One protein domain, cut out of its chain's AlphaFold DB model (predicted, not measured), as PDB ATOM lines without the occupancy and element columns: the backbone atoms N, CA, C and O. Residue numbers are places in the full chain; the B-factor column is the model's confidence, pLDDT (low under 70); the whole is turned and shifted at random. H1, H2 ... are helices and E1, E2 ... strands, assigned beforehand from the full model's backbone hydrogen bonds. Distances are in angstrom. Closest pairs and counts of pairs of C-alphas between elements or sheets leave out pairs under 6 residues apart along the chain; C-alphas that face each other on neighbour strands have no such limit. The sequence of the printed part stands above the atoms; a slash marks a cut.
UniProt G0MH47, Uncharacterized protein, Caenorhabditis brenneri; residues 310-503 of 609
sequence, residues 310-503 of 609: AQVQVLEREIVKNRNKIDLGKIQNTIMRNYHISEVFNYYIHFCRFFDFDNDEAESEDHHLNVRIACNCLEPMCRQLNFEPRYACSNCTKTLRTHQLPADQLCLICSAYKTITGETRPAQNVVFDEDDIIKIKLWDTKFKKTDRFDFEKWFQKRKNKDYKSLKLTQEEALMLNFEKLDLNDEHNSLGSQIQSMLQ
ATOM      1  N   ALA A 310      87.724  94.285 128.388       86.31
ATOM      2  CA  ALA A 310      87.624  95.733 128.554       86.31
ATOM      3  C   ALA A 310      86.181  96.251 128.455       86.31
ATOM      4  O   ALA A 310      85.794  97.103 129.259       86.31
ATOM      5  N   GLN A 311      85.385  95.746 127.509       88.38
ATOM      6  CA  GLN A 311      83.973  96.115 127.385       88.38
ATOM      7  C   GLN A 311      83.188  95.691 128.625       88.38
ATOM      8  O   GLN A 311      82.455  96.505 129.183       88.38
ATOM      9  N   VAL A 312      83.394  94.463 129.107       88.75
ATOM     10  CA  VAL A 312      82.683  93.943 130.285       88.75
ATOM     11  C   VAL A 312      83.038  94.711 131.556       88.75
ATOM     12  O   VAL A 312      82.143  95.065 132.314       88.75
ATOM     13  N   GLN A 313      84.302  95.090 131.751       84.00
ATOM     14  CA  GLN A 313      84.705  95.939 132.881       84.00
ATOM     15  C   GLN A 313      84.061  97.334 132.861       84.00
ATOM     16  O   GLN A 313      83.888  97.978 133.898       84.00
ATOM     17  N   VAL A 314      83.785  97.892 131.679       85.75
ATOM     18  CA  VAL A 314      83.069  99.174 131.585       85.75
ATOM     19  C   VAL A 314      81.571  98.948 131.787       85.75
ATOM     20  O   VAL A 314      80.943  99.749 132.475       85.75
ATOM     21  N   LEU A 315      81.026  97.847 131.257       88.00
ATOM     22  CA  LEU A 315      79.633  97.440 131.436       88.00
ATOM     23  C   LEU A 315      79.291  97.250 132.914       88.00
ATOM     24  O   LEU A 315      78.334  97.855 133.383       88.00
ATOM     25  N   GLU A 316      80.095  96.490 133.655       84.31
ATOM     26  CA  GLU A 316      79.942  96.298 135.101       84.31
ATOM     27  C   GLU A 316      79.876  97.642 135.830       84.31
ATOM     28  O   GLU A 316      78.920  97.910 136.552       84.31
ATOM     29  N   ARG A 317      80.847  98.533 135.589       82.12
ATOM     30  CA  ARG A 317      80.879  99.853 136.237       82.12
ATOM     31  C   ARG A 317      79.654 100.694 135.899       82.12
ATOM     32  O   ARG A 317      79.171 101.423 136.760       82.12
ATOM     33  N   GLU A 318      79.158 100.619 134.669       84.25
ATOM     34  CA  GLU A 318      77.949 101.338 134.263       84.25
ATOM     35  C   GLU A 318      76.692 100.754 134.922       84.25
ATOM     36  O   GLU A 318      75.828 101.521 135.355       84.25
ATOM     37  N   ILE A 319      76.616  99.424 135.047       84.31
ATOM     38  CA  ILE A 319      75.522  98.713 135.717       84.31
ATOM     39  C   ILE A 319      75.493  99.048 137.210       84.31
ATOM     40  O   ILE A 319      74.442  99.418 137.730       84.31
ATOM     41  N   VAL A 320      76.644  98.994 137.881       80.44
ATOM     42  CA  VAL A 320      76.787  99.335 139.304       80.44
ATOM     43  C   VAL A 320      76.415 100.797 139.555       80.44
ATOM     44  O   VAL A 320      75.594 101.088 140.424       80.44
ATOM     45  N   LYS A 321      76.943 101.733 138.753       81.50
ATOM     46  CA  LYS A 321      76.661 103.171 138.910       81.50
ATOM     47  C   LYS A 321      75.198 103.535 138.657       81.50
ATOM     48  O   LYS A 321      74.688 104.450 139.298       81.50
ATOM     49  N   ASN A 322      74.520 102.851 137.735       80.69
ATOM     50  CA  ASN A 322      73.160 103.197 137.307       80.69
ATOM     51  C   ASN A 322      72.138 102.088 137.601       80.69
ATOM     52  O   ASN A 322      71.195 101.910 136.828       80.69
ATOM     53  N   ARG A 323      72.281 101.378 138.730       74.12
ATOM     54  CA  ARG A 323      71.472 100.198 139.106       74.12
ATOM     55  C   ARG A 323      69.957 100.325 138.873       74.12
ATOM     56  O   ARG A 323      69.313  99.378 138.446       74.12
ATOM     57  N   ASN A 324      69.393 101.515 139.099       72.88
ATOM     58  CA  ASN A 324      67.949 101.765 139.013       72.88
ATOM     59  C   ASN A 324      67.473 102.225 137.623       72.88
ATOM     60  O   ASN A 324      66.269 102.353 137.402       72.88
ATOM     61  N   LYS A 325      68.388 102.550 136.700       81.94
ATOM     62  CA  LYS A 325      68.047 103.108 135.385       81.94
ATOM     63  C   LYS A 325      69.115 102.765 134.347       81.94
ATOM     64  O   LYS A 325      69.870 103.627 133.898       81.94
ATOM     65  N   ILE A 326      69.153 101.493 133.967       85.06
ATOM     66  CA  ILE A 326      70.025 101.011 132.896       85.06
ATOM     67  C   ILE A 326      69.499 101.499 131.545       85.06
ATOM     68  O   ILE A 326      68.378 101.187 131.147       85.06
ATOM     69  N   ASP A 327      70.327 102.263 130.833       88.00
ATOM     70  CA  ASP A 327      70.066 102.704 129.463       88.00
ATOM     71  C   ASP A 327      70.907 101.872 128.488       88.00
ATOM     72  O   ASP A 327      72.114 102.073 128.327       88.00
ATOM     73  N   LEU A 328      70.251 100.922 127.821       87.94
ATOM     74  CA  LEU A 328      70.896 100.030 126.857       87.94
ATOM     75  C   LEU A 328      71.362 100.763 125.592       87.94
ATOM     76  O   LEU A 328      72.344 100.348 124.980       87.94
ATOM     77  N   GLY A 329      70.704 101.864 125.218       86.00
ATOM     78  CA  GLY A 329      71.138 102.706 124.105       86.00
ATOM     79  C   GLY A 329      72.438 103.431 124.440       86.00
ATOM     80  O   GLY A 329      73.348 103.500 123.611       86.00
ATOM     81  N   LYS A 330      72.579 103.904 125.683       86.81
ATOM     82  CA  LYS A 330      73.851 104.438 126.185       86.81
ATOM     83  C   LYS A 330      74.935 103.361 126.176       86.81
ATOM     84  O   LYS A 330      75.995 103.613 125.615       86.81
ATOM     85  N   ILE A 331      74.658 102.164 126.706       88.12
ATOM     86  CA  ILE A 331      75.606 101.032 126.715       88.12
ATOM     87  C   ILE A 331      76.076 100.683 125.298       88.12
ATOM     88  O   ILE A 331      77.278 100.526 125.077       88.12
ATOM     89  N   GLN A 332      75.166 100.605 124.326       87.19
ATOM     90  CA  GLN A 332      75.529 100.368 122.929       87.19
ATOM     91  C   GLN A 332      76.459 101.475 122.406       87.19
ATOM     92  O   GLN A 332      77.530 101.193 121.874       87.19
ATOM     93  N   ASN A 333      76.092 102.743 122.601       81.69
ATOM     94  CA  ASN A 333      76.841 103.877 122.058       81.69
ATOM     95  C   ASN A 333      78.202 104.103 122.733       81.69
ATOM     96  O   ASN A 333      79.111 104.653 122.106       81.69
ATOM     97  N   THR A 334      78.379 103.716 123.997       81.25
ATOM     98  CA  THR A 334      79.618 103.988 124.743       81.25
ATOM     99  C   THR A 334      80.513 102.766 124.921       81.25
ATOM    100  O   THR A 334      81.729 102.933 124.881       81.25
ATOM    101  N   ILE A 335      79.949 101.564 125.074       86.06
ATOM    102  CA  ILE A 335      80.677 100.351 125.492       86.06
ATOM    103  C   ILE A 335      80.673  99.298 124.383       86.06
ATOM    104  O   ILE A 335      81.722  98.785 123.998       86.06
ATOM    105  N   MET A 336      79.496  98.987 123.843       86.81
ATOM    106  CA  MET A 336      79.267  97.883 122.904       86.81
ATOM    107  C   MET A 336      78.943  98.401 121.493       86.81
ATOM    108  O   MET A 336      77.956  98.006 120.878       86.81
ATOM    109  N   ARG A 337      79.792  99.295 120.966       80.94
ATOM    110  CA  ARG A 337      79.562 100.026 119.699       80.94
ATOM    111  C   ARG A 337      79.507  99.137 118.458       80.94
ATOM    112  O   ARG A 337      78.891  99.508 117.464       80.94
ATOM    113  N   ASN A 338      80.176  97.989 118.506       79.69
ATOM    114  CA  ASN A 338      80.220  96.990 117.439       79.69
ATOM    115  C   ASN A 338      79.042  95.994 117.481       79.69
ATOM    116  O   ASN A 338      79.003  95.070 116.670       79.69
ATOM    117  N   TYR A 339      78.094  96.180 118.407       83.50
ATOM    118  CA  TYR A 339      76.939  95.305 118.599       83.50
ATOM    119  C   TYR A 339      75.628  96.005 118.227       83.50
ATOM    120  O   TYR A 339      75.453  97.216 118.411       83.50
ATOM    121  N   HIS A 340      74.665  95.230 117.737       83.12
ATOM    122  CA  HIS A 340      73.286  95.672 117.564       83.12
ATOM    123  C   HIS A 340      72.576  95.794 118.924       83.12
ATOM    124  O   HIS A 340      72.883  95.072 119.870       83.12
ATOM    125  N   ILE A 341      71.569  96.665 119.041       83.38
ATOM    126  CA  ILE A 341      70.869  96.886 120.321       83.38
ATOM    127  C   ILE A 341      70.225  95.602 120.874       83.38
ATOM    128  O   ILE A 341      70.192  95.397 122.084       83.38
ATOM    129  N   SER A 342      69.773  94.700 119.997       81.62
ATOM    130  CA  SER A 342      69.250  93.388 120.403       81.62
ATOM    131  C   SER A 342      70.335  92.473 120.976       81.62
ATOM    132  O   SER A 342      70.067  91.721 121.905       81.62
ATOM    133  N   GLU A 343      71.561  92.543 120.453       85.88
ATOM    134  CA  GLU A 343      72.713  91.798 120.973       85.88
ATOM    135  C   GLU A 343      73.124  92.332 122.347       85.88
ATOM    136  O   GLU A 343      73.356  91.544 123.262       85.88
ATOM    137  N   VAL A 344      73.129  93.659 122.518       88.00
ATOM    138  CA  VAL A 344      73.377  94.314 123.813       88.00
ATOM    139  C   VAL A 344      72.321  93.909 124.839       88.00
ATOM    140  O   VAL A 344      72.675  93.531 125.953       88.00
ATOM    141  N   PHE A 345      71.036  93.938 124.467       87.00
ATOM    142  CA  PHE A 345      69.945  93.489 125.336       87.00
ATOM    143  C   PHE A 345      70.119  92.021 125.739       87.00
ATOM    144  O   PHE A 345      70.116  91.713 126.929       87.00
ATOM    145  N   ASN A 346      70.335  91.127 124.770       84.88
ATOM    146  CA  ASN A 346      70.522  89.703 125.046       84.88
ATOM    147  C   ASN A 346      71.718  89.478 125.976       84.88
ATOM    148  O   ASN A 346      71.583  88.803 126.996       84.88
ATOM    149  N   TYR A 347      72.869  90.085 125.675       87.69
ATOM    150  CA  TYR A 347      74.059  89.958 126.510       87.69
ATOM    151  C   TYR A 347      73.829  90.491 127.928       87.69
ATOM    152  O   TYR A 347      74.210  89.827 128.885       87.69
ATOM    153  N   TYR A 348      73.157  91.636 128.077       87.62
ATOM    154  CA  TYR A 348      72.802  92.202 129.380       87.62
ATOM    155  C   TYR A 348      71.927  91.247 130.206       87.62
ATOM    156  O   TYR A 348      72.233  90.992 131.370       87.62
ATOM    157  N   ILE A 349      70.892  90.649 129.608       84.44
ATOM    158  CA  ILE A 349      70.049  89.657 130.293       84.44
ATOM    159  C   ILE A 349      70.871  88.427 130.705       84.44
ATOM    160  O   ILE A 349      70.754  87.951 131.835       84.44
ATOM    161  N   HIS A 350      71.744  87.932 129.822       83.12
ATOM    162  CA  HIS A 350      72.653  86.833 130.151       83.12
ATOM    163  C   HIS A 350      73.632  87.199 131.271       83.12
ATOM    164  O   HIS A 350      73.916  86.358 132.120       83.12
ATOM    165  N   PHE A 351      74.121  88.436 131.298       85.75
ATOM    166  CA  PHE A 351      75.016  88.949 132.328       85.75
ATOM    167  C   PHE A 351      74.314  88.996 133.693       85.75
ATOM    168  O   PHE A 351      74.795  88.384 134.646       85.75
ATOM    169  N   CYS A 352      73.124  89.597 133.775       81.44
ATOM    170  CA  CYS A 352      72.323  89.658 135.004       81.44
ATOM    171  C   CYS A 352      71.851  88.284 135.507       81.44
ATOM    172  O   CYS A 352      71.517  88.131 136.676       81.44
ATOM    173  N   ARG A 353      71.835  87.253 134.651       80.38
ATOM    174  CA  ARG A 353      71.576  85.874 135.093       80.38
ATOM    175  C   ARG A 353      72.682  85.337 136.007       80.38
ATOM    176  O   ARG A 353      72.400  84.485 136.844       80.38
ATOM    177  N   PHE A 354      73.920  85.787 135.810       78.38
ATOM    178  CA  PHE A 354      75.094  85.318 136.554       78.38
ATOM    179  C   PHE A 354      75.556  86.281 137.640       78.38
ATOM    180  O   PHE A 354      76.273  85.858 138.544       78.38
ATOM    181  N   PHE A 355      75.172  87.550 137.543       79.62
ATOM    182  CA  PHE A 355      75.627  88.610 138.424       79.62
ATOM    183  C   PHE A 355      74.429  89.346 139.016       79.62
ATOM    184  O   PHE A 355      73.599  89.870 138.274       79.62
ATOM    185  N   ASP A 356      74.355  89.376 140.343       72.19
ATOM    186  CA  ASP A 356      73.334  90.095 141.102       72.19
ATOM    187  C   ASP A 356      73.987  91.215 141.920       72.19
ATOM    188  O   ASP A 356      75.195  91.192 142.179       72.19
ATOM    189  N   PHE A 357      73.198  92.207 142.315       67.56
ATOM    190  CA  PHE A 357      73.677  93.240 143.228       67.56
ATOM    191  C   PHE A 357      73.751  92.674 144.648       67.56
ATOM    192  O   PHE A 357      72.903  91.871 145.045       67.56
ATOM    193  N   ASP A 358      74.741  93.110 145.425       60.34
ATOM    194  CA  ASP A 358      74.712  92.915 146.872       60.34
ATOM    195  C   ASP A 358      73.442  93.561 147.440       60.34
ATOM    196  O   ASP A 358      73.278  94.782 147.408       60.34
ATOM    197  N   ASN A 359      72.510  92.733 147.918       51.56
ATOM    198  CA  ASN A 359      71.299  93.206 148.587       51.56
ATOM    199  C   ASN A 359      71.548  93.508 150.075       51.56
ATOM    200  O   ASN A 359      70.718  94.176 150.688       51.56
ATOM    201  N   ASP A 360      72.677  93.052 150.637       49.06
ATOM    202  CA  ASP A 360      72.853  92.937 152.091       49.06
ATOM    203  C   ASP A 360      73.868  93.906 152.725       49.06
ATOM    204  O   ASP A 360      73.922  93.988 153.948       49.06
ATOM    205  N   GLU A 361      74.595  94.729 151.961       47.06
ATOM    206  CA  GLU A 361      75.466  95.766 152.541       47.06
ATOM    207  C   GLU A 361      75.278  97.112 151.836       47.06
ATOM    208  O   GLU A 361      76.031  97.521 150.958       47.06
ATOM    209  N   ALA A 362      74.254  97.851 152.267       45.09
ATOM    210  CA  ALA A 362      74.009  99.233 151.854       45.09
ATOM    211  C   ALA A 362      75.099 100.233 152.318       45.09
ATOM    212  O   ALA A 362      74.965 101.427 152.054       45.09
ATOM    213  N   GLU A 363      76.152  99.767 152.999       46.69
ATOM    214  CA  GLU A 363      77.162 100.600 153.664       46.69
ATOM    215  C   GLU A 363      78.617 100.297 153.259       46.69
ATOM    216  O   GLU A 363      79.512 101.015 153.705       46.69
ATOM    217  N   SER A 364      78.893  99.302 152.404       50.22
ATOM    218  CA  SER A 364      80.254  99.111 151.883       50.22
ATOM    219  C   SER A 364      80.495 100.022 150.670       50.22
ATOM    220  O   SER A 364      79.715 100.061 149.717       50.22
ATOM    221  N   GLU A 365      81.580 100.804 150.713       50.47
ATOM    222  CA  GLU A 365      82.016 101.688 149.611       50.47
ATOM    223  C   GLU A 365      82.427 100.897 148.347       50.47
ATOM    224  O   GLU A 365      82.528 101.458 147.254       50.47
ATOM    225  N   ASP A 366      82.584  99.581 148.489       52.16
ATOM    226  CA  ASP A 366      82.958  98.621 147.460       52.16
ATOM    227  C   ASP A 366      81.712  97.931 146.876       52.16
ATOM    228  O   ASP A 366      81.402  96.771 147.143       52.16
ATOM    229  N   HIS A 367      80.965  98.667 146.049       55.47
ATOM    230  CA  HIS A 367      79.832  98.114 145.304       55.47
ATOM    231  C   HIS A 367      80.308  97.112 144.237       55.47
ATOM    232  O   HIS A 367      80.653  97.497 143.113       55.47
ATOM    233  N   HIS A 368      80.301  95.824 144.569       62.00
ATOM    234  CA  HIS A 368      80.640  94.739 143.651       62.00
ATOM    235  C   HIS A 368      79.408  93.929 143.233       62.00
ATOM    236  O   HIS A 368      78.382  93.902 143.910       62.00
ATOM    237  N   LEU A 369      79.498  93.286 142.067       69.81
ATOM    238  CA  LEU A 369      78.507  92.310 141.626       69.81
ATOM    239  C   LEU A 369      78.818  90.942 142.236       69.81
ATOM    240  O   LEU A 369      79.930  90.427 142.086       69.81
ATOM    241  N   ASN A 370      77.816  90.313 142.843       69.88
ATOM    242  CA  ASN A 370      77.925  88.956 143.357       69.88
ATOM    243  C   ASN A 370      77.593  87.924 142.289       69.88
ATOM    244  O   ASN A 370      76.608  88.040 141.559       69.88
ATOM    245  N   VAL A 371      78.390  86.858 142.243       72.56
ATOM    246  CA  VAL A 371      78.103  85.706 141.390       72.56
ATOM    247  C   VAL A 371      76.884  84.970 141.938       72.56
ATOM    248  O   VAL A 371      76.927  84.385 143.021       72.56
ATOM    249  N   ARG A 372      75.812  84.927 141.151       71.81
ATOM    250  CA  ARG A 372      74.604  84.160 141.439       71.81
ATOM    251  C   ARG A 372      74.524  82.961 140.505       71.81
ATOM    252  O   ARG A 372      74.262  83.090 139.314       71.81
ATOM    253  N   ILE A 373      74.720  81.768 141.060       73.56
ATOM    254  CA  ILE A 373      74.531  80.504 140.340       73.56
ATOM    255  C   ILE A 373      73.432  79.715 141.041       73.56
ATOM    256  O   ILE A 373      73.609  79.232 142.158       73.56
ATOM    257  N   ALA A 374      72.282  79.592 140.377       77.12
ATOM    258  CA  ALA A 374      71.205  78.735 140.853       77.12
ATOM    259  C   ALA A 374      71.636  77.258 140.830       77.12
ATOM    260  O   ALA A 374      72.411  76.832 139.968       77.12
ATOM    261  N   CYS A 375      71.119  76.465 141.771       81.44
ATOM    262  CA  CYS A 375      71.329  75.023 141.755       81.44
ATOM    263  C   CYS A 375      70.646  74.408 140.527       81.44
ATOM    264  O   CYS A 375      69.448  74.576 140.332       81.44
ATOM    265  N   ASN A 376      71.409  73.672 139.724       83.81
ATOM    266  CA  ASN A 376      70.952  72.955 138.536       83.81
ATOM    267  C   ASN A 376      71.410  71.487 138.519       83.81
ATOM    268  O   ASN A 376      71.527  70.864 137.470       83.81
ATOM    269  N   CYS A 377      71.679  70.924 139.696       83.69
ATOM    270  CA  CYS A 377      72.331  69.624 139.844       83.69
ATOM    271  C   CYS A 377      71.366  68.473 139.485       83.69
ATOM    272  O   CYS A 377      71.806  67.377 139.156       83.69
ATOM    273  N   LEU A 378      70.054  68.736 139.522       84.06
ATOM    274  CA  LEU A 378      68.997  67.818 139.087       84.06
ATOM    275  C   LEU A 378      68.368  68.220 137.745       84.06
ATOM    276  O   LEU A 378      67.433  67.561 137.302       84.06
ATOM    277  N   GLU A 379      68.864  69.279 137.102       83.81
ATOM    278  CA  GLU A 379      68.332  69.775 135.833       83.81
ATOM    279  C   GLU A 379      68.912  68.947 134.669       83.81
ATOM    280  O   GLU A 379      70.116  69.054 134.398       83.81
ATOM    281  N   PRO A 380      68.114  68.130 133.947       79.25
ATOM    282  CA  PRO A 380      68.625  67.258 132.884       79.25
ATOM    283  C   PRO A 380      69.350  68.027 131.776       79.25
ATOM    284  O   PRO A 380      70.335  67.536 131.215       79.25
ATOM    285  N   MET A 381      68.910  69.261 131.510       77.00
ATOM    286  CA  MET A 381      69.510  70.165 130.527       77.00
ATOM    287  C   MET A 381      70.923  70.638 130.914       77.00
ATOM    288  O   MET A 381      71.673  71.116 130.060       77.00
ATOM    289  N   CYS A 382      71.315  70.490 132.181       77.06
ATOM    290  CA  CYS A 382      72.607  70.930 132.712       77.06
ATOM    291  C   CYS A 382      73.601  69.781 132.938       77.06
ATOM    292  O   CYS A 382      74.669  69.999 133.511       77.06
ATOM    293  N   ARG A 383      73.292  68.562 132.470       79.94
ATOM    294  CA  ARG A 383      74.205  67.417 132.593       79.94
ATOM    295  C   ARG A 383      75.531  67.660 131.867       79.94
ATOM    296  O   ARG A 383      75.571  68.208 130.761       79.94
ATOM    297  N   GLN A 384      76.617  67.181 132.468       79.00
ATOM    298  CA  GLN A 384      77.937  67.233 131.851       79.00
ATOM    299  C   GLN A 384      77.998  66.289 130.647       79.00
ATOM    300  O   GLN A 384      77.546  65.147 130.707       79.00
ATOM    301  N   LEU A 385      78.558  66.780 129.543       84.88
ATOM    302  CA  LEU A 385      78.700  66.033 128.300       84.88
ATOM    303  C   LEU A 385      80.087  66.243 127.714       84.88
ATOM    304  O   LEU A 385      80.585  67.366 127.690       84.88
ATOM    305  N   ASN A 386      80.638  65.172 127.153       87.56
ATOM    306  CA  ASN A 386      81.842  65.218 126.339       87.56
ATOM    307  C   ASN A 386      81.427  65.078 124.873       87.56
ATOM    308  O   ASN A 386      80.901  64.041 124.474       87.56
ATOM    309  N   PHE A 387      81.616  66.135 124.089       92.62
ATOM    310  CA  PHE A 387      81.340  66.151 122.656       92.62
ATOM    311  C   PHE A 387      82.275  67.134 121.955       92.62
ATOM    312  O   PHE A 387      82.810  68.055 122.579       92.62
ATOM    313  N   GLU A 388      82.461  66.946 120.653       94.38
ATOM    314  CA  GLU A 388      83.309  67.827 119.856       94.38
ATOM    315  C   GLU A 388      82.524  69.036 119.324       94.38
ATOM    316  O   GLU A 388      81.364  68.902 118.915       94.38
ATOM    317  N   PRO A 389      83.127  70.236 119.254       93.88
ATOM    318  CA  PRO A 389      82.536  71.325 118.489       93.88
ATOM    319  C   PRO A 389      82.444  70.935 117.007       93.88
ATOM    320  O   PRO A 389      83.204  70.100 116.514       93.88
ATOM    321  N   ARG A 390      81.528  71.558 116.258       94.38
ATOM    322  CA  ARG A 390      81.258  71.148 114.868       94.38
ATOM    323  C   ARG A 390      82.489  71.225 113.964       94.38
ATOM    324  O   ARG A 390      82.697  70.299 113.185       94.38
ATOM    325  N   TYR A 391      83.341  72.247 114.109       93.56
ATOM    326  CA  TYR A 391      84.603  72.360 113.359       93.56
ATOM    327  C   TYR A 391      85.610  71.230 113.642       93.56
ATOM    328  O   TYR A 391      86.550  71.036 112.866       93.56
ATOM    329  N   ALA A 392      85.441  70.492 114.742       94.25
ATOM    330  CA  ALA A 392      86.263  69.352 115.146       94.25
ATOM    331  C   ALA A 392      85.548  68.001 114.957       94.25
ATOM    332  O   ALA A 392      86.122  66.958 115.247       94.25
ATOM    333  N   CYS A 393      84.306  67.990 114.469       95.25
ATOM    334  CA  CYS A 393      83.559  66.752 114.285       95.25
ATOM    335  C   CYS A 393      84.028  65.997 113.040       95.25
ATOM    336  O   CYS A 393      83.993  66.535 111.926       95.25
ATOM    337  N   SER A 394      84.380  64.724 113.215       94.06
ATOM    338  CA  SER A 394      84.862  63.840 112.150       94.06
ATOM    339  C   SER A 394      83.846  63.660 111.025       94.06
ATOM    340  O   SER A 394      84.210  63.722 109.855       94.06
ATOM    341  N   ASN A 395      82.560  63.526 111.361       95.38
ATOM    342  CA  ASN A 395      81.507  63.360 110.364       95.38
ATOM    343  C   ASN A 395      81.105  64.682 109.689       95.38
ATOM    344  O   ASN A 395      81.009  64.734 108.467       95.38
ATOM    345  N   CYS A 396      80.906  65.768 110.451       95.31
ATOM    346  CA  CYS A 396      80.468  67.045 109.867       95.31
ATOM    347  C   CYS A 396      81.518  67.650 108.927       95.31
ATOM    348  O   CYS A 396      81.170  68.306 107.952       95.31
ATOM    349  N   THR A 397      82.806  67.453 109.223       94.06
ATOM    350  CA  THR A 397      83.907  68.071 108.465       94.06
ATOM    351  C   THR A 397      84.518  67.153 107.407       94.06
ATOM    352  O   THR A 397      85.477  67.549 106.742       94.06
ATOM    353  N   LYS A 398      83.955  65.952 107.202       91.38
ATOM    354  CA  LYS A 398      84.518  64.900 106.336       91.38
ATOM    355  C   LYS A 398      84.782  65.335 104.892       91.38
ATOM    356  O   LYS A 398      85.707  64.828 104.271       91.38
ATOM    357  N   THR A 399      83.989  66.265 104.363       89.31
ATOM    358  CA  THR A 399      84.121  66.784 102.989       89.31
ATOM    359  C   THR A 399      85.042  68.001 102.886       89.31
ATOM    360  O   THR A 399      85.453  68.362 101.785       89.31
ATOM    361  N   LEU A 400      85.373  68.641 104.012       89.31
ATOM    362  CA  LEU A 400      86.164  69.875 104.065       89.31
ATOM    363  C   LEU A 400      87.623  69.644 104.475       89.31
ATOM    364  O   LEU A 400      88.449  70.540 104.303       89.31
ATOM    365  N   ARG A 401      87.941  68.475 105.039       87.12
ATOM    366  CA  ARG A 401      89.288  68.121 105.495       87.12
ATOM    367  C   ARG A 401      89.991  67.194 104.514       87.12
ATOM    368  O   ARG A 401      89.384  66.306 103.924       87.12
ATOM    369  N   THR A 402      91.304  67.364 104.399       85.38
ATOM    370  CA  THR A 402      92.186  66.444 103.669       85.38
ATOM    371  C   THR A 402      92.576  65.226 104.503       85.38
ATOM    372  O   THR A 402      92.918  64.187 103.943       85.38
ATOM    373  N   HIS A 403      92.526  65.333 105.834       82.81
ATOM    374  CA  HIS A 403      92.802  64.238 106.763       82.81
ATOM    375  C   HIS A 403      91.531  63.815 107.503       82.81
ATOM    376  O   HIS A 403      90.732  64.652 107.923       82.81
ATOM    377  N   GLN A 404      91.357  62.505 107.678       82.81
ATOM    378  CA  GLN A 404      90.238  61.965 108.443       82.81
ATOM    379  C   GLN A 404      90.542  62.041 109.939       82.81
ATOM    380  O   GLN A 404      91.611  61.624 110.390       82.81
ATOM    381  N   LEU A 405      89.592  62.586 110.693       86.50
ATOM    382  CA  LEU A 405      89.610  62.559 112.152       86.50
ATOM    383  C   LEU A 405      89.105  61.197 112.667       86.50
ATOM    384  O   LEU A 405      88.379  60.510 111.942       86.50
ATOM    385  N   PRO A 406      89.452  60.809 113.908       88.06
ATOM    386  CA  PRO A 406      88.912  59.613 114.551       88.06
ATOM    387  C   PRO A 406      87.376  59.533 114.488       88.06
ATOM    388  O   PRO A 406      86.670  60.524 114.676       88.06
ATOM    389  N   ALA A 407      86.843  58.342 114.206       87.00
ATOM    390  CA  ALA A 407      85.410  58.142 113.957       87.00
ATOM    391  C   ALA A 407      84.519  58.410 115.188       87.00
ATOM    392  O   ALA A 407      83.323  58.656 115.044       87.00
ATOM    393  N   ASP A 408      85.093  58.375 116.388       89.06
ATOM    394  CA  ASP A 408      84.449  58.646 117.675       89.06
ATOM    395  C   ASP A 408      84.372  60.144 118.025       89.06
ATOM    396  O   ASP A 408      83.585  60.528 118.889       89.06
ATOM    397  N   GLN A 409      85.107  61.010 117.318       92.50
ATOM    398  CA  GLN A 409      85.081  62.467 117.503       92.50
ATOM    399  C   GLN A 409      83.829  63.102 116.883       92.50
ATOM    400  O   GLN A 409      83.862  63.733 115.822       92.50
ATOM    401  N   LEU A 410      82.688  62.920 117.540       95.88
ATOM    402  CA  LEU A 410      81.391  63.395 117.071       95.88
ATOM    403  C   LEU A 410      80.918  64.639 117.833       95.88
ATOM    404  O   LEU A 410      81.067  64.759 119.050       95.88
ATOM    405  N   CYS A 411      80.305  65.565 117.092       96.62
ATOM    406  CA  CYS A 411      79.502  66.625 117.690       96.62
ATOM    407  C   CYS A 411      78.194  66.056 118.235       96.62
ATOM    408  O   CYS A 411      77.757  64.977 117.826       96.62
ATOM    409  N   LEU A 412      77.532  66.804 119.111       95.56
ATOM    410  CA  LEU A 412      76.359  66.316 119.823       95.56
ATOM    411  C   LEU A 412      75.182  65.997 118.888       95.56
ATOM    412  O   LEU A 412      74.454  65.048 119.154       95.56
ATOM    413  N   ILE A 413      75.051  66.704 117.758       97.19
ATOM    414  CA  ILE A 413      74.050  66.386 116.722       97.19
ATOM    415  C   ILE A 413      74.334  65.029 116.072       97.19
ATOM    416  O   ILE A 413      73.433  64.209 115.934       97.19
ATOM    417  N   CYS A 414      75.587  64.767 115.688       96.94
ATOM    418  CA  CYS A 414      75.967  63.480 115.099       96.94
ATOM    419  C   CYS A 414      75.821  62.334 116.104       96.94
ATOM    420  O   CYS A 414      75.393  61.247 115.721       96.94
ATOM    421  N   SER A 415      76.175  62.572 117.370       96.00
ATOM    422  CA  SER A 415      76.009  61.593 118.442       96.00
ATOM    423  C   SER A 415      74.533  61.283 118.686       96.00
ATOM    424  O   SER A 415      74.174  60.113 118.709       96.00
ATOM    425  N   ALA A 416      73.675  62.306 118.780       95.19
ATOM    426  CA  ALA A 416      72.230  62.137 118.946       95.19
ATOM    427  C   ALA A 416      71.608  61.373 117.770       95.19
ATOM    428  O   ALA A 416      70.941  60.367 117.986       95.19
ATOM    429  N   TYR A 417      71.917  61.765 116.528       96.56
ATOM    430  CA  TYR A 417      71.452  61.051 115.335       96.56
ATOM    431  C   TYR A 417      71.828  59.564 115.381       96.56
ATOM    432  O   TYR A 417      70.999  58.700 115.103       96.56
ATOM    433  N   LYS A 418      73.074  59.252 115.762       95.44
ATOM    434  CA  LYS A 418      73.557  57.870 115.866       95.44
ATOM    435  C   LYS A 418      72.871  57.090 116.983       95.44
ATOM    436  O   LYS A 418      72.613  55.905 116.808       95.44
ATOM    437  N   THR A 419      72.575  57.727 118.111       94.12
ATOM    438  CA  THR A 419      71.815  57.102 119.202       94.12
ATOM    439  C   THR A 419      70.397  56.742 118.765       94.12
ATOM    440  O   THR A 419      69.937  55.656 119.095       94.12
ATOM    441  N   ILE A 420      69.742  57.613 117.995       92.88
ATOM    442  CA  ILE A 420      68.353  57.430 117.549       92.88
ATOM    443  C   ILE A 420      68.257  56.386 116.429       92.88
ATOM    444  O   ILE A 420      67.417  55.497 116.469       92.88
ATOM    445  N   THR A 421      69.126  56.485 115.419       93.94
ATOM    446  CA  THR A 421      69.021  55.679 114.187       93.94
ATOM    447  C   THR A 421      69.899  54.428 114.185       93.94
ATOM    448  O   THR A 421      69.708  53.540 113.362       93.94
ATOM    449  N   GLY A 422      70.911  54.362 115.055       95.06
ATOM    450  CA  GLY A 422      71.990  53.371 114.978       95.06
ATOM    451  C   GLY A 422      73.013  53.642 113.864       95.06
ATOM    452  O   GLY A 422      74.058  52.988 113.818       95.06
ATOM    453  N   GLU A 423      72.768  54.627 112.998       94.69
ATOM    454  CA  GLU A 423      73.567  54.914 111.809       94.69
ATOM    455  C   GLU A 423      74.372  56.214 111.934       94.69
ATOM    456  O   GLU A 423      74.153  57.063 112.798       94.69
ATOM    457  N   THR A 424      75.362  56.390 111.058       93.38
ATOM    458  CA  THR A 424      76.106  57.655 111.001       93.38
ATOM    459  C   THR A 424      75.292  58.687 110.233       93.38
ATOM    460  O   THR A 424      74.890  58.426 109.103       93.38
ATOM    461  N   ARG A 425      75.119  59.881 110.812       94.56
ATOM    462  CA  ARG A 425      74.423  60.999 110.161       94.56
ATOM    463  C   ARG A 425      74.935  61.222 108.722       94.56
ATOM    464  O   ARG A 425      76.154  61.364 108.551       94.56
ATOM    465  N   PRO A 426      74.057  61.335 107.707       93.69
ATOM    466  CA  PRO A 426      74.458  61.571 106.322       93.69
ATOM    467  C   PRO A 426      75.333  62.813 106.150       93.69
ATOM    468  O   PRO A 426      76.378  62.720 105.497       93.69
ATOM    469  N   ALA A 427      74.973  63.939 106.782       91.00
ATOM    470  CA  ALA A 427      75.787  65.157 106.847       91.00
ATOM    471  C   ALA A 427      76.275  65.632 105.460       91.00
ATOM    472  O   ALA A 427      77.454  65.944 105.277       91.00
ATOM    473  N   GLN A 428      75.383  65.638 104.463       85.88
ATOM    474  CA  GLN A 428      75.738  65.960 103.074       85.88
ATOM    475  C   GLN A 428      75.949  67.466 102.852       85.88
ATOM    476  O   GLN A 428      76.864  67.853 102.131       85.88
ATOM    477  N   ASN A 429      75.141  68.309 103.504       86.00
ATOM    478  CA  ASN A 429      75.093  69.758 103.274       86.00
ATOM    479  C   ASN A 429      75.286  70.563 104.565       86.00
ATOM    480  O   ASN A 429      74.525  71.488 104.839       86.00
ATOM    481  N   VAL A 430      76.300  70.210 105.362       93.12
ATOM    482  CA  VAL A 430      76.534  70.867 106.656       93.12
ATOM    483  C   VAL A 430      76.884  72.347 106.474       93.12
ATOM    484  O   VAL A 430      77.858  72.706 105.811       93.12
ATOM    485  N   VAL A 431      76.106  73.205 107.121       93.06
ATOM    486  CA  VAL A 431      76.259  74.655 107.155       93.06
ATOM    487  C   VAL A 431      77.114  75.054 108.353       93.06
ATOM    488  O   VAL A 431      76.714  74.916 109.512       93.06
ATOM    489  N   PHE A 432      78.295  75.591 108.071       91.88
ATOM    490  CA  PHE A 432      79.224  76.130 109.062       91.88
ATOM    491  C   PHE A 432      79.131  77.653 109.144       91.88
ATOM    492  O   PHE A 432      78.770  78.302 108.163       91.88
ATOM    493  N   ASP A 433      79.461  78.218 110.305       88.44
ATOM    494  CA  ASP A 433      79.710  79.655 110.395       88.44
ATOM    495  C   ASP A 433      81.133  80.003 109.931       88.44
ATOM    496  O   ASP A 433      81.955  79.126 109.641       88.44
ATOM    497  N   GLU A 434      81.410  81.297 109.782       85.62
ATOM    498  CA  GLU A 434      82.697  81.768 109.264       85.62
ATOM    499  C   GLU A 434      83.865  81.344 110.163       85.62
ATOM    500  O   GLU A 434      84.893  80.883 109.659       85.62
ATOM    501  N   ASP A 435      83.678  81.408 111.484       87.00
ATOM    502  CA  ASP A 435      84.656  80.970 112.479       87.00
ATOM    503  C   ASP A 435      84.956  79.472 112.371       87.00
ATOM    504  O   ASP A 435      86.128  79.077 112.334       87.00
ATOM    505  N   ASP A 436      83.921  78.629 112.265       92.12
ATOM    506  CA  ASP A 436      84.053  77.192 112.040       92.12
ATOM    507  C   ASP A 436      84.878  76.939 110.766       92.12
ATOM    508  O   ASP A 436      85.845  76.171 110.790       92.12
ATOM    509  N   ILE A 437      84.563  77.619 109.656       91.88
ATOM    510  CA  ILE A 437      85.285  77.472 108.382       91.88
ATOM    511  C   ILE A 437      86.754  77.898 108.505       91.88
ATOM    512  O   ILE A 437      87.640  77.200 107.993       91.88
ATOM    513  N   ILE A 438      87.040  79.019 109.173       90.44
ATOM    514  CA  ILE A 438      88.412  79.492 109.415       90.44
ATOM    515  C   ILE A 438      89.185  78.453 110.232       90.44
ATOM    516  O   ILE A 438      90.309  78.088 109.860       90.44
ATOM    517  N   LYS A 439      88.583  77.928 111.306       92.69
ATOM    518  CA  LYS A 439      89.198  76.901 112.155       92.69
ATOM    519  C   LYS A 439      89.448  75.603 111.391       92.69
ATOM    520  O   LYS A 439      90.562  75.084 111.464       92.69
ATOM    521  N   ILE A 440      88.482  75.120 110.606       93.06
ATOM    522  CA  ILE A 440      88.630  73.912 109.772       93.06
ATOM    523  C   ILE A 440      89.816  74.072 108.816       93.06
ATOM    524  O   ILE A 440      90.713  73.230 108.806       93.06
ATOM    525  N   LYS A 441      89.871  75.174 108.058       91.56
ATOM    526  CA  LYS A 441      90.938  75.424 107.072       91.56
ATOM    527  C   LYS A 441      92.318  75.540 107.721       91.56
ATOM    528  O   LYS A 441      93.299  74.996 107.207       91.56
ATOM    529  N   LEU A 442      92.430  76.252 108.843       90.50
ATOM    530  CA  LEU A 442      93.707  76.421 109.544       90.50
ATOM    531  C   LEU A 442      94.201  75.116 110.160       90.50
ATOM    532  O   LEU A 442      95.395  74.816 110.077       90.50
ATOM    533  N   TRP A 443      93.297  74.337 110.747       90.62
ATOM    534  CA  TRP A 443      93.649  73.040 111.306       90.62
ATOM    535  C   TRP A 443      94.096  72.086 110.196       90.62
ATOM    536  O   TRP A 443      95.177  71.502 110.283       90.62
ATOM    537  N   ASP A 444      93.334  72.003 109.106       88.31
ATOM    538  CA  ASP A 444      93.647  71.120 107.983       88.31
ATOM    539  C   ASP A 444      94.967  71.462 107.291       88.31
ATOM    540  O   ASP A 444      95.711  70.576 106.879       88.31
ATOM    541  N   THR A 445      95.324  72.742 107.215       85.62
ATOM    542  CA  THR A 445      96.573  73.156 106.566       85.62
ATOM    543  C   THR A 445      97.800  73.017 107.465       85.62
ATOM    544  O   THR A 445      98.854  72.603 106.978       85.62
ATOM    545  N   LYS A 446      97.699  73.354 108.758       79.25
ATOM    546  CA  LYS A 446      98.871  73.520 109.642       79.25
ATOM    547  C   LYS A 446      99.007  72.478 110.755       79.25
ATOM    548  O   LYS A 446     100.099  72.345 111.296       79.25
ATOM    549  N   PHE A 447      97.945  71.740 111.082       75.00
ATOM    550  CA  PHE A 447      97.854  70.911 112.296       75.00
ATOM    551  C   PHE A 447      97.271  69.512 112.029       75.00
ATOM    552  O   PHE A 447      96.588  68.942 112.873       75.00
ATOM    553  N   LYS A 448      97.573  68.930 110.860       69.44
ATOM    554  CA  LYS A 448      97.021  67.659 110.329       69.44
ATOM    555  C   LYS A 448      97.064  66.432 111.260       69.44
ATOM    556  O   LYS A 448      96.461  65.417 110.938       69.44
ATOM    557  N   LYS A 449      97.832  66.476 112.353       70.50
ATOM    558  CA  LYS A 449      98.007  65.369 113.315       70.50
ATOM    559  C   LYS A 449      97.943  65.823 114.773       70.50
ATOM    560  O   LYS A 449      98.398  65.110 115.661       70.50
ATOM    561  N   THR A 450      97.456  67.030 115.006       78.25
ATOM    562  CA  THR A 450      97.393  67.622 116.338       78.25
ATOM    563  C   THR A 450      95.989  67.454 116.883       78.25
ATOM    564  O   THR A 450      95.019  67.537 116.123       78.25
ATOM    565  N   ASP A 451      95.888  67.203 118.184       86.00
ATOM    566  CA  ASP A 451      94.597  67.144 118.847       86.00
ATOM    567  C   ASP A 451      93.898  68.519 118.837       86.00
ATOM    568  O   ASP A 451      94.489  69.565 118.538       86.00
ATOM    569  N   ARG A 452      92.599  68.519 119.150       89.38
ATOM    570  CA  ARG A 452      91.801  69.750 119.207       89.38
ATOM    571  C   ARG A 452      92.357  70.756 120.205       89.38
ATOM    572  O   ARG A 452      92.320  71.958 119.946       89.38
ATOM    573  N   PHE A 453      92.785  70.279 121.366       89.06
ATOM    574  CA  PHE A 453      93.146  71.126 122.493       89.06
ATOM    575  C   PHE A 453      94.413  71.930 122.187       89.06
ATOM    576  O   PHE A 453      94.451  73.148 122.375       89.06
ATOM    577  N   ASP A 454      95.412  71.271 121.618       90.00
ATOM    578  CA  ASP A 454      96.644  71.864 121.130       90.00
ATOM    579  C   ASP A 454      96.391  72.813 119.953       90.00
ATOM    580  O   ASP A 454      96.980  73.900 119.911       90.00
ATOM    581  N   PHE A 455      95.484  72.462 119.029       91.38
ATOM    582  CA  PHE A 455      95.069  73.371 117.957       91.38
ATOM    583  C   PHE A 455      94.439  74.653 118.517       91.38
ATOM    584  O   PHE A 455      94.841  75.748 118.122       91.38
ATOM    585  N   GLU A 456      93.501  74.551 119.461       91.19
ATOM    586  CA  GLU A 456      92.841  75.719 120.054       91.19
ATOM    587  C   GLU A 456      93.842  76.576 120.842       91.19
ATOM    588  O   GLU A 456      93.886  77.798 120.687       91.19
ATOM    589  N   LYS A 457      94.740  75.945 121.609       91.12
ATOM    590  CA  LYS A 457      95.826  76.636 122.317       91.12
ATOM    591  C   LYS A 457      96.742  77.384 121.352       91.12
ATOM    592  O   LYS A 457      97.166  78.506 121.642       91.12
ATOM    593  N   TRP A 458      97.063  76.790 120.205       91.31
ATOM    594  CA  TRP A 458      97.831  77.466 119.162       91.31
ATOM    595  C   TRP A 458      97.046  78.611 118.516       91.31
ATOM    596  O   TRP A 458      97.604  79.695 118.325       91.31
ATOM    597  N   PHE A 459      95.766  78.395 118.210       90.25
ATOM    598  CA  PHE A 459      94.891  79.389 117.594       90.25
ATOM    599  C   PHE A 459      94.807  80.649 118.466       90.25
ATOM    600  O   PHE A 459      95.056  81.755 117.980       90.25
ATOM    601  N   GLN A 460      94.620  80.479 119.777       90.12
ATOM    602  CA  GLN A 460      94.628  81.585 120.738       90.12
ATOM    603  C   GLN A 460      95.999  82.262 120.852       90.12
ATOM    604  O   GLN A 460      96.096  83.490 120.846       90.12
ATOM    605  N   LYS A 461      97.098  81.497 120.873       90.75
ATOM    606  CA  LYS A 461      98.457  82.072 120.865       90.75
ATOM    607  C   LYS A 461      98.732  82.915 119.622       90.75
ATOM    608  O   LYS A 461      99.416  83.933 119.722       90.75
ATOM    609  N   ARG A 462      98.227  82.502 118.457       90.00
ATOM    610  CA  ARG A 462      98.333  83.276 117.215       90.00
ATOM    611  C   ARG A 462      97.571  84.593 117.339       90.00
ATOM    612  O   ARG A 462      98.175  85.625 117.072       90.00
ATOM    613  N   LYS A 463      96.321  84.558 117.807       88.69
ATOM    614  CA  LYS A 463      95.514  85.769 118.027       88.69
ATOM    615  C   LYS A 463      96.210  86.741 118.987       88.69
ATOM    616  O   LYS A 463      96.413  87.906 118.666       88.69
ATOM    617  N   ASN A 464      96.730  86.220 120.098       90.88
ATOM    618  CA  ASN A 464      97.499  86.999 121.070       90.88
ATOM    619  C   ASN A 464      98.781  87.609 120.481       90.88
ATOM    620  O   ASN A 464      99.185  88.698 120.881       90.88
ATOM    621  N   LYS A 465      99.433  86.932 119.529       91.00
ATOM    622  CA  LYS A 465     100.590  87.489 118.817       91.00
ATOM    623  C   LYS A 465     100.183  88.656 117.918       91.00
ATOM    624  O   LYS A 465     100.909  89.646 117.879       91.00
ATOM    625  N   ASP A 466      99.056  88.537 117.222       89.00
ATOM    626  CA  ASP A 466      98.546  89.600 116.355       89.00
ATOM    627  C   ASP A 466      98.227  90.855 117.190       89.00
ATOM    628  O   ASP A 466      98.733  91.934 116.867       89.00
ATOM    629  N   TYR A 467      97.583  90.687 118.354       90.44
ATOM    630  CA  TYR A 467      97.352  91.757 119.336       90.44
ATOM    631  C   TYR A 467      98.647  92.429 119.815       90.44
ATOM    632  O   TYR A 467      98.764  93.653 119.763       90.44
ATOM    633  N   LYS A 468      99.666  91.645 120.200       88.31
ATOM    634  CA  LYS A 468     100.982  92.184 120.599       88.31
ATOM    635  C   LYS A 468     101.687  92.951 119.483       88.31
ATOM    636  O   LYS A 468     102.515  93.814 119.755       88.31
ATOM    637  N   SER A 469     101.388  92.614 118.231       86.62
ATOM    638  CA  SER A 469     101.914  93.303 117.052       86.62
ATOM    639  C   SER A 469     101.039  94.462 116.570       86.62
ATOM    640  O   SER A 469     101.271  94.952 115.468       86.62
ATOM    641  N   LEU A 470     100.041  94.874 117.364       86.25
ATOM    642  CA  LEU A 470      99.113  95.967 117.050       86.25
ATOM    643  C   LEU A 470      98.323  95.745 115.746       86.25
ATOM    644  O   LEU A 470      97.886  96.698 115.100       86.25
ATOM    645  N   LYS A 471      98.144  94.478 115.349       87.88
ATOM    646  CA  LYS A 471      97.360  94.075 114.177       87.88
ATOM    647  C   LYS A 471      95.965  93.704 114.630       87.88
ATOM    648  O   LYS A 471      95.762  92.615 115.162       87.88
ATOM    649  N   LEU A 472      95.034  94.622 114.416       84.44
ATOM    650  CA  LEU A 472      93.651  94.492 114.854       84.44
ATOM    651  C   LEU A 472      92.726  94.523 113.645       84.44
ATOM    652  O   LEU A 472      92.992  95.195 112.647       84.44
ATOM    653  N   THR A 473      91.618  93.809 113.731       83.19
ATOM    654  CA  THR A 473      90.490  94.048 112.831       83.19
ATOM    655  C   THR A 473      89.799  95.365 113.193       83.19
ATOM    656  O   THR A 473      89.953  95.894 114.297       83.19
ATOM    657  N   GLN A 474      89.011  95.908 112.264       77.31
ATOM    658  CA  GLN A 474      88.198  97.097 112.538       77.31
ATOM    659  C   GLN A 474      87.218  96.874 113.699       77.31
ATOM    660  O   GLN A 474      86.972  97.788 114.481       77.31
ATOM    661  N   GLU A 475      86.686  95.660 113.827       79.00
ATOM    662  CA  GLU A 475      85.771  95.305 114.906       79.00
ATOM    663  C   GLU A 475      86.478  95.272 116.267       79.00
ATOM    664  O   GLU A 475      86.019  95.897 117.219       79.00
ATOM    665  N   GLU A 476      87.646  94.633 116.349       85.56
ATOM    666  CA  GLU A 476      88.452  94.588 117.576       85.56
ATOM    667  C   GLU A 476      88.884  95.988 118.024       85.56
ATOM    668  O   GLU A 476      88.875  96.285 119.216       85.56
ATOM    669  N   ALA A 477      89.192  96.887 117.085       81.88
ATOM    670  CA  ALA A 477      89.489  98.280 117.411       81.88
ATOM    671  C   ALA A 477      88.294  99.002 118.068       81.88
ATOM    672  O   ALA A 477      88.497  99.849 118.936       81.88
ATOM    673  N   LEU A 478      87.053  98.657 117.704       80.12
ATOM    674  CA  LEU A 478      85.836  99.208 118.318       80.12
ATOM    675  C   LEU A 478      85.535  98.617 119.703       80.12
ATOM    676  O   LEU A 478      84.786  99.226 120.466       80.12
ATOM    677  N   MET A 479      86.116  97.462 120.035       84.12
ATOM    678  CA  MET A 479      85.995  96.830 121.353       84.12
ATOM    679  C   MET A 479      86.974  97.397 122.391       84.12
ATOM    680  O   MET A 479      86.918  97.014 123.564       84.12
ATOM    681  N   LEU A 480      87.901  98.267 121.985       81.94
ATOM    682  CA  LEU A 480      88.890  98.864 122.875       81.94
ATOM    683  C   LEU A 480      88.346 100.103 123.586       81.94
ATOM    684  O   LEU A 480      87.674 100.951 123.002       81.94
ATOM    685  N   ASN A 481      88.731 100.246 124.854       75.81
ATOM    686  CA  ASN A 481      88.591 101.497 125.585       75.81
ATOM    687  C   ASN A 481      89.906 102.287 125.512       75.81
ATOM    688  O   ASN A 481      90.805 102.077 126.325       75.81
ATOM    689  N   PHE A 482      90.008 103.195 124.541       74.50
ATOM    690  CA  PHE A 482      91.221 103.981 124.306       74.50
ATOM    691  C   PHE A 482      91.617 104.894 125.476       74.50
ATOM    692  O   PHE A 482      92.796 105.195 125.615       74.50
ATOM    693  N   GLU A 483      90.687 105.277 126.358       70.31
ATOM    694  CA  GLU A 483      90.983 106.110 127.536       70.31
ATOM    695  C   GLU A 483      91.841 105.383 128.583       70.31
ATOM    696  O   GLU A 483      92.493 106.024 129.401       70.31
ATOM    697  N   LYS A 484      91.829 104.043 128.580       69.94
ATOM    698  CA  LYS A 484      92.621 103.213 129.498       69.94
ATOM    699  C   LYS A 484      94.006 102.847 128.955       69.94
ATOM    700  O   LYS A 484      94.762 102.200 129.673       69.94
ATOM    701  N   LEU A 485      94.310 103.184 127.702       73.62
ATOM    702  CA  LEU A 485      95.600 102.874 127.094       73.62
ATOM    703  C   LEU A 485      96.583 104.003 127.408       73.62
ATOM    704  O   LEU A 485      96.337 105.147 127.030       73.62
ATOM    705  N   ASP A 486      97.700 103.685 128.065       70.38
ATOM    706  CA  ASP A 486      98.800 104.647 128.186       70.38
ATOM    707  C   ASP A 486      99.528 104.746 126.841       70.38
ATOM    708  O   ASP A 486     100.030 103.763 126.294       70.38
ATOM    709  N   LEU A 487      99.541 105.947 126.273       67.62
ATOM    710  CA  LEU A 487     100.078 106.205 124.937       67.62
ATOM    711  C   LEU A 487     101.589 106.447 124.953       67.62
ATOM    712  O   LEU A 487     102.241 106.376 123.903       67.62
ATOM    713  N   ASN A 488     102.147 106.690 126.140       66.75
ATOM    714  CA  ASN A 488     103.580 106.879 126.347       66.75
ATOM    715  C   ASN A 488     104.328 105.551 126.507       66.75
ATOM    716  O   ASN A 488     105.558 105.531 126.468       66.75
ATOM    717  N   ASP A 489     103.596 104.449 126.653       69.94
ATOM    718  CA  ASP A 489     104.164 103.130 126.860       69.94
ATOM    719  C   ASP A 489     104.899 102.593 125.624       69.94
ATOM    720  O   ASP A 489     104.496 102.783 124.469       69.94
ATOM    721  N   GLU A 490     105.986 101.859 125.874       74.88
ATOM    722  CA  GLU A 490     106.731 101.165 124.828       74.88
ATOM    723  C   GLU A 490     105.819 100.201 124.047       74.88
ATOM    724  O   GLU A 490     104.912  99.580 124.605       74.88
ATOM    725  N   HIS A 491     106.108  99.993 122.756       72.81
ATOM    726  CA  HIS A 491     105.311  99.149 121.849       72.81
ATOM    727  C   HIS A 491     104.957  97.765 122.438       72.81
ATOM    728  O   HIS A 491     103.860  97.249 122.224       72.81
ATOM    729  N   ASN A 492     105.874  97.151 123.193       72.44
ATOM    730  CA  ASN A 492     105.646  95.849 123.826       72.44
ATOM    731  C   ASN A 492     104.666  95.913 125.012       72.44
ATOM    732  O   ASN A 492     103.911  94.957 125.216       72.44
ATOM    733  N   SER A 493     104.665  97.013 125.771       82.19
ATOM    734  CA  SER A 493     103.714  97.243 126.865       82.19
ATOM    735  C   SER A 493     102.317  97.499 126.300       82.19
ATOM    736  O   SER A 493     101.382  96.767 126.630       82.19
ATOM    737  N   LEU A 494     102.198  98.403 125.320       84.19
ATOM    738  CA  LEU A 494     100.926  98.707 124.652       84.19
ATOM    739  C   LEU A 494     100.292  97.461 124.010       84.19
ATOM    740  O   LEU A 494      99.108  97.183 124.200       84.19
ATOM    741  N   GLY A 495     101.088  96.658 123.296       85.88
ATOM    742  CA  GLY A 495     100.615  95.401 122.711       85.88
ATOM    743  C   GLY A 495     100.144  94.383 123.758       85.88
ATOM    744  O   GLY A 495      99.213  93.619 123.500       85.88
ATOM    745  N   SER A 496     100.746  94.381 124.950       88.19
ATOM    746  CA  SER A 496     100.334  93.510 126.060       88.19
ATOM    747  C   SER A 496      99.044  93.999 126.729       88.19
ATOM    748  O   SER A 496      98.182  93.177 127.043       88.19
ATOM    749  N   GLN A 497      98.858  95.318 126.865       87.25
ATOM    750  CA  GLN A 497      97.602  95.912 127.337       87.25
ATOM    751  C   GLN A 497      96.444  95.584 126.388       87.25
ATOM    752  O   GLN A 497      95.425  95.044 126.821       87.25
ATOM    753  N   ILE A 498      96.626  95.806 125.081       88.81
ATOM    754  CA  ILE A 498      95.627  95.475 124.053       88.81
ATOM    755  C   ILE A 498      95.285  93.984 124.084       88.81
ATOM    756  O   ILE A 498      94.110  93.623 124.041       88.81
ATOM    757  N   GLN A 499      96.291  93.110 124.208       90.44
ATOM    758  CA  GLN A 499      96.058  91.672 124.318       90.44
ATOM    759  C   GLN A 499      95.165  91.331 125.519       90.44
ATOM    760  O   GLN A 499      94.253  90.520 125.364       90.44
ATOM    761  N   SER A 500      95.428  91.920 126.689       89.00
ATOM    762  CA  SER A 500      94.631  91.709 127.904       89.00
ATOM    763  C   SER A 500      93.193  92.214 127.732       89.00
ATOM    764  O   SER A 500      92.233  91.502 128.025       89.00
ATOM    765  N   MET A 501      93.040  93.408 127.159       88.25
ATOM    766  CA  MET A 501      91.748  94.058 126.941       88.25
ATOM    767  C   MET A 501      90.855  93.319 125.938       88.25
ATOM    768  O   MET A 501      89.649  93.263 126.159       88.25
ATOM    769  N   LEU A 502      91.437  92.752 124.872       90.25
ATOM    770  CA  LEU A 502      90.740  92.026 123.798       90.25
ATOM    771  C   LEU A 502      90.582  90.522 124.046       90.25
ATOM    772  O   LEU A 502      90.172  89.793 123.134       90.25
ATOM    773  N   GLN A 503      90.912  90.027 125.243       90.81
ATOM    774  CA  GLN A 503      90.514  88.666 125.593       90.81
ATOM    775  C   GLN A 503      88.978  88.574 125.579       90.81
ATOM    776  O   GLN A 503      88.313  89.473 126.097       90.81
TER     777      GLN A 503
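This is residues 310 to 503 of the 609 residues of an uncharacterized protein of Caenorhabditis brenneri (UniProt G0MH47). What would one see first in this model? The printed part makes a loose, flat ring round an empty middle: a head of H1, H2 and H3 with the small E1-E2 hairpin, then a far lobe that holds H4, H5 and long unnamed stretches, from which H6 runs back as an arm to E3, H7 and H8. The last residues of H8 come back to the first residue of H1, while residues 360 to 366 and 375 to 384 stick out. What is it built of, and how large is it? The printed part has 194 residues, with eight named helices and three named strands in the order H1 H2 H3 E1 E2 H4 H5 H6 E3 H7 H8; its class is mostly helix, and its one sheet, E1 - E2, is antiparallel. The whole is loose, with a radius of gyration of the C-alphas of 21.5 A and spans of 61 by 49 by 26 A.

How do the first three helices stand? H1, residues 310 to 321, and H2, residues 328 to 334, are close but not clearly touching, the closest C-alphas being those of Leu 315 and Ile 331 at 7.2 A, with a steep tilt of 50 degrees, opposite ways. H3, residues 341 to 354, touches H2 with residues 341 to 345 alone, about perpendicular at 75 degrees; the closest C-alphas, those of Gln 332 and Ile 341, are 6.4 A apart. H1 and H3 are near each other, with 6 pairs of C-alphas within 10 A. What follows H3? E1, residues 355 to 357, and E2, residues 369 to 371, form a hairpin of antiparallel neighbours, with N 356 and O 370 at 2.9 A and N 370 and O 356 at 2.8 A, both within hydrogen-bond range. How do the later helices stand? H4, residues 412 to 421, touches no helix and is apart from H5, residues 434 to 446. H5 and H6, residues 452 to 468, are close but not clearly touching and about perpendicular at 77 degrees, with the C-alphas of Trp 443 and Phe 455 closest at 6.8 A. H6 touches H8, residues 491 to 501, with residues 464 to 468 alone, at a steep tilt of 51 degrees, opposite ways, the closest C-alphas being those of Lys 468 and Gly 495 at 3.9 A. Where are the remaining parts, and how are the helix backbones formed? E3, residues 471 to 473, pairs with no named strand, and it and H7, residues 474 to 478, meet only through their link. H8 and H1 are close but not clearly touching, with the C-alphas of Ala 310 and Met 501 closest at 4.7 A. Every O i to N i+4 pair is within hydrogen-bond range in H2, H4, H5, H6, H7 and H8, against 7 of 8 in H1 and 9 of 10 in H3.

Where do the first and last elements lie? H1 begins with C-alpha 310 at (87.624, 95.733, 128.554), and H8 ends with C-alpha 501 at (91.748, 94.058, 126.941). How long are the longer helices? From first to last C-alpha, H1 measures 16.8 A, H3 20.4 A, H4 14.1 A, H5 18.2 A, H6 24.3 A and H8 15.4 A. H4, whose centre is the farthest from the mean of the C-alphas at 25.8 A, begins with C-alpha 412 at (76.359, 66.316, 119.823).

How far does it reach? The two C-alphas farthest apart are those of Gly 422 and Asn 488, at 63.2 A, and the printed part has no cut. Which links are long? The links E1 to E2, E2 to H4, H4 to H5 and H7 to H8 are long, with 40 residues between E2 and H4. Where is confidence low? The mean pLDDT of the printed part is 83.6, and residues 357 to 370, 448, 484 and 487 to 489 are under 70.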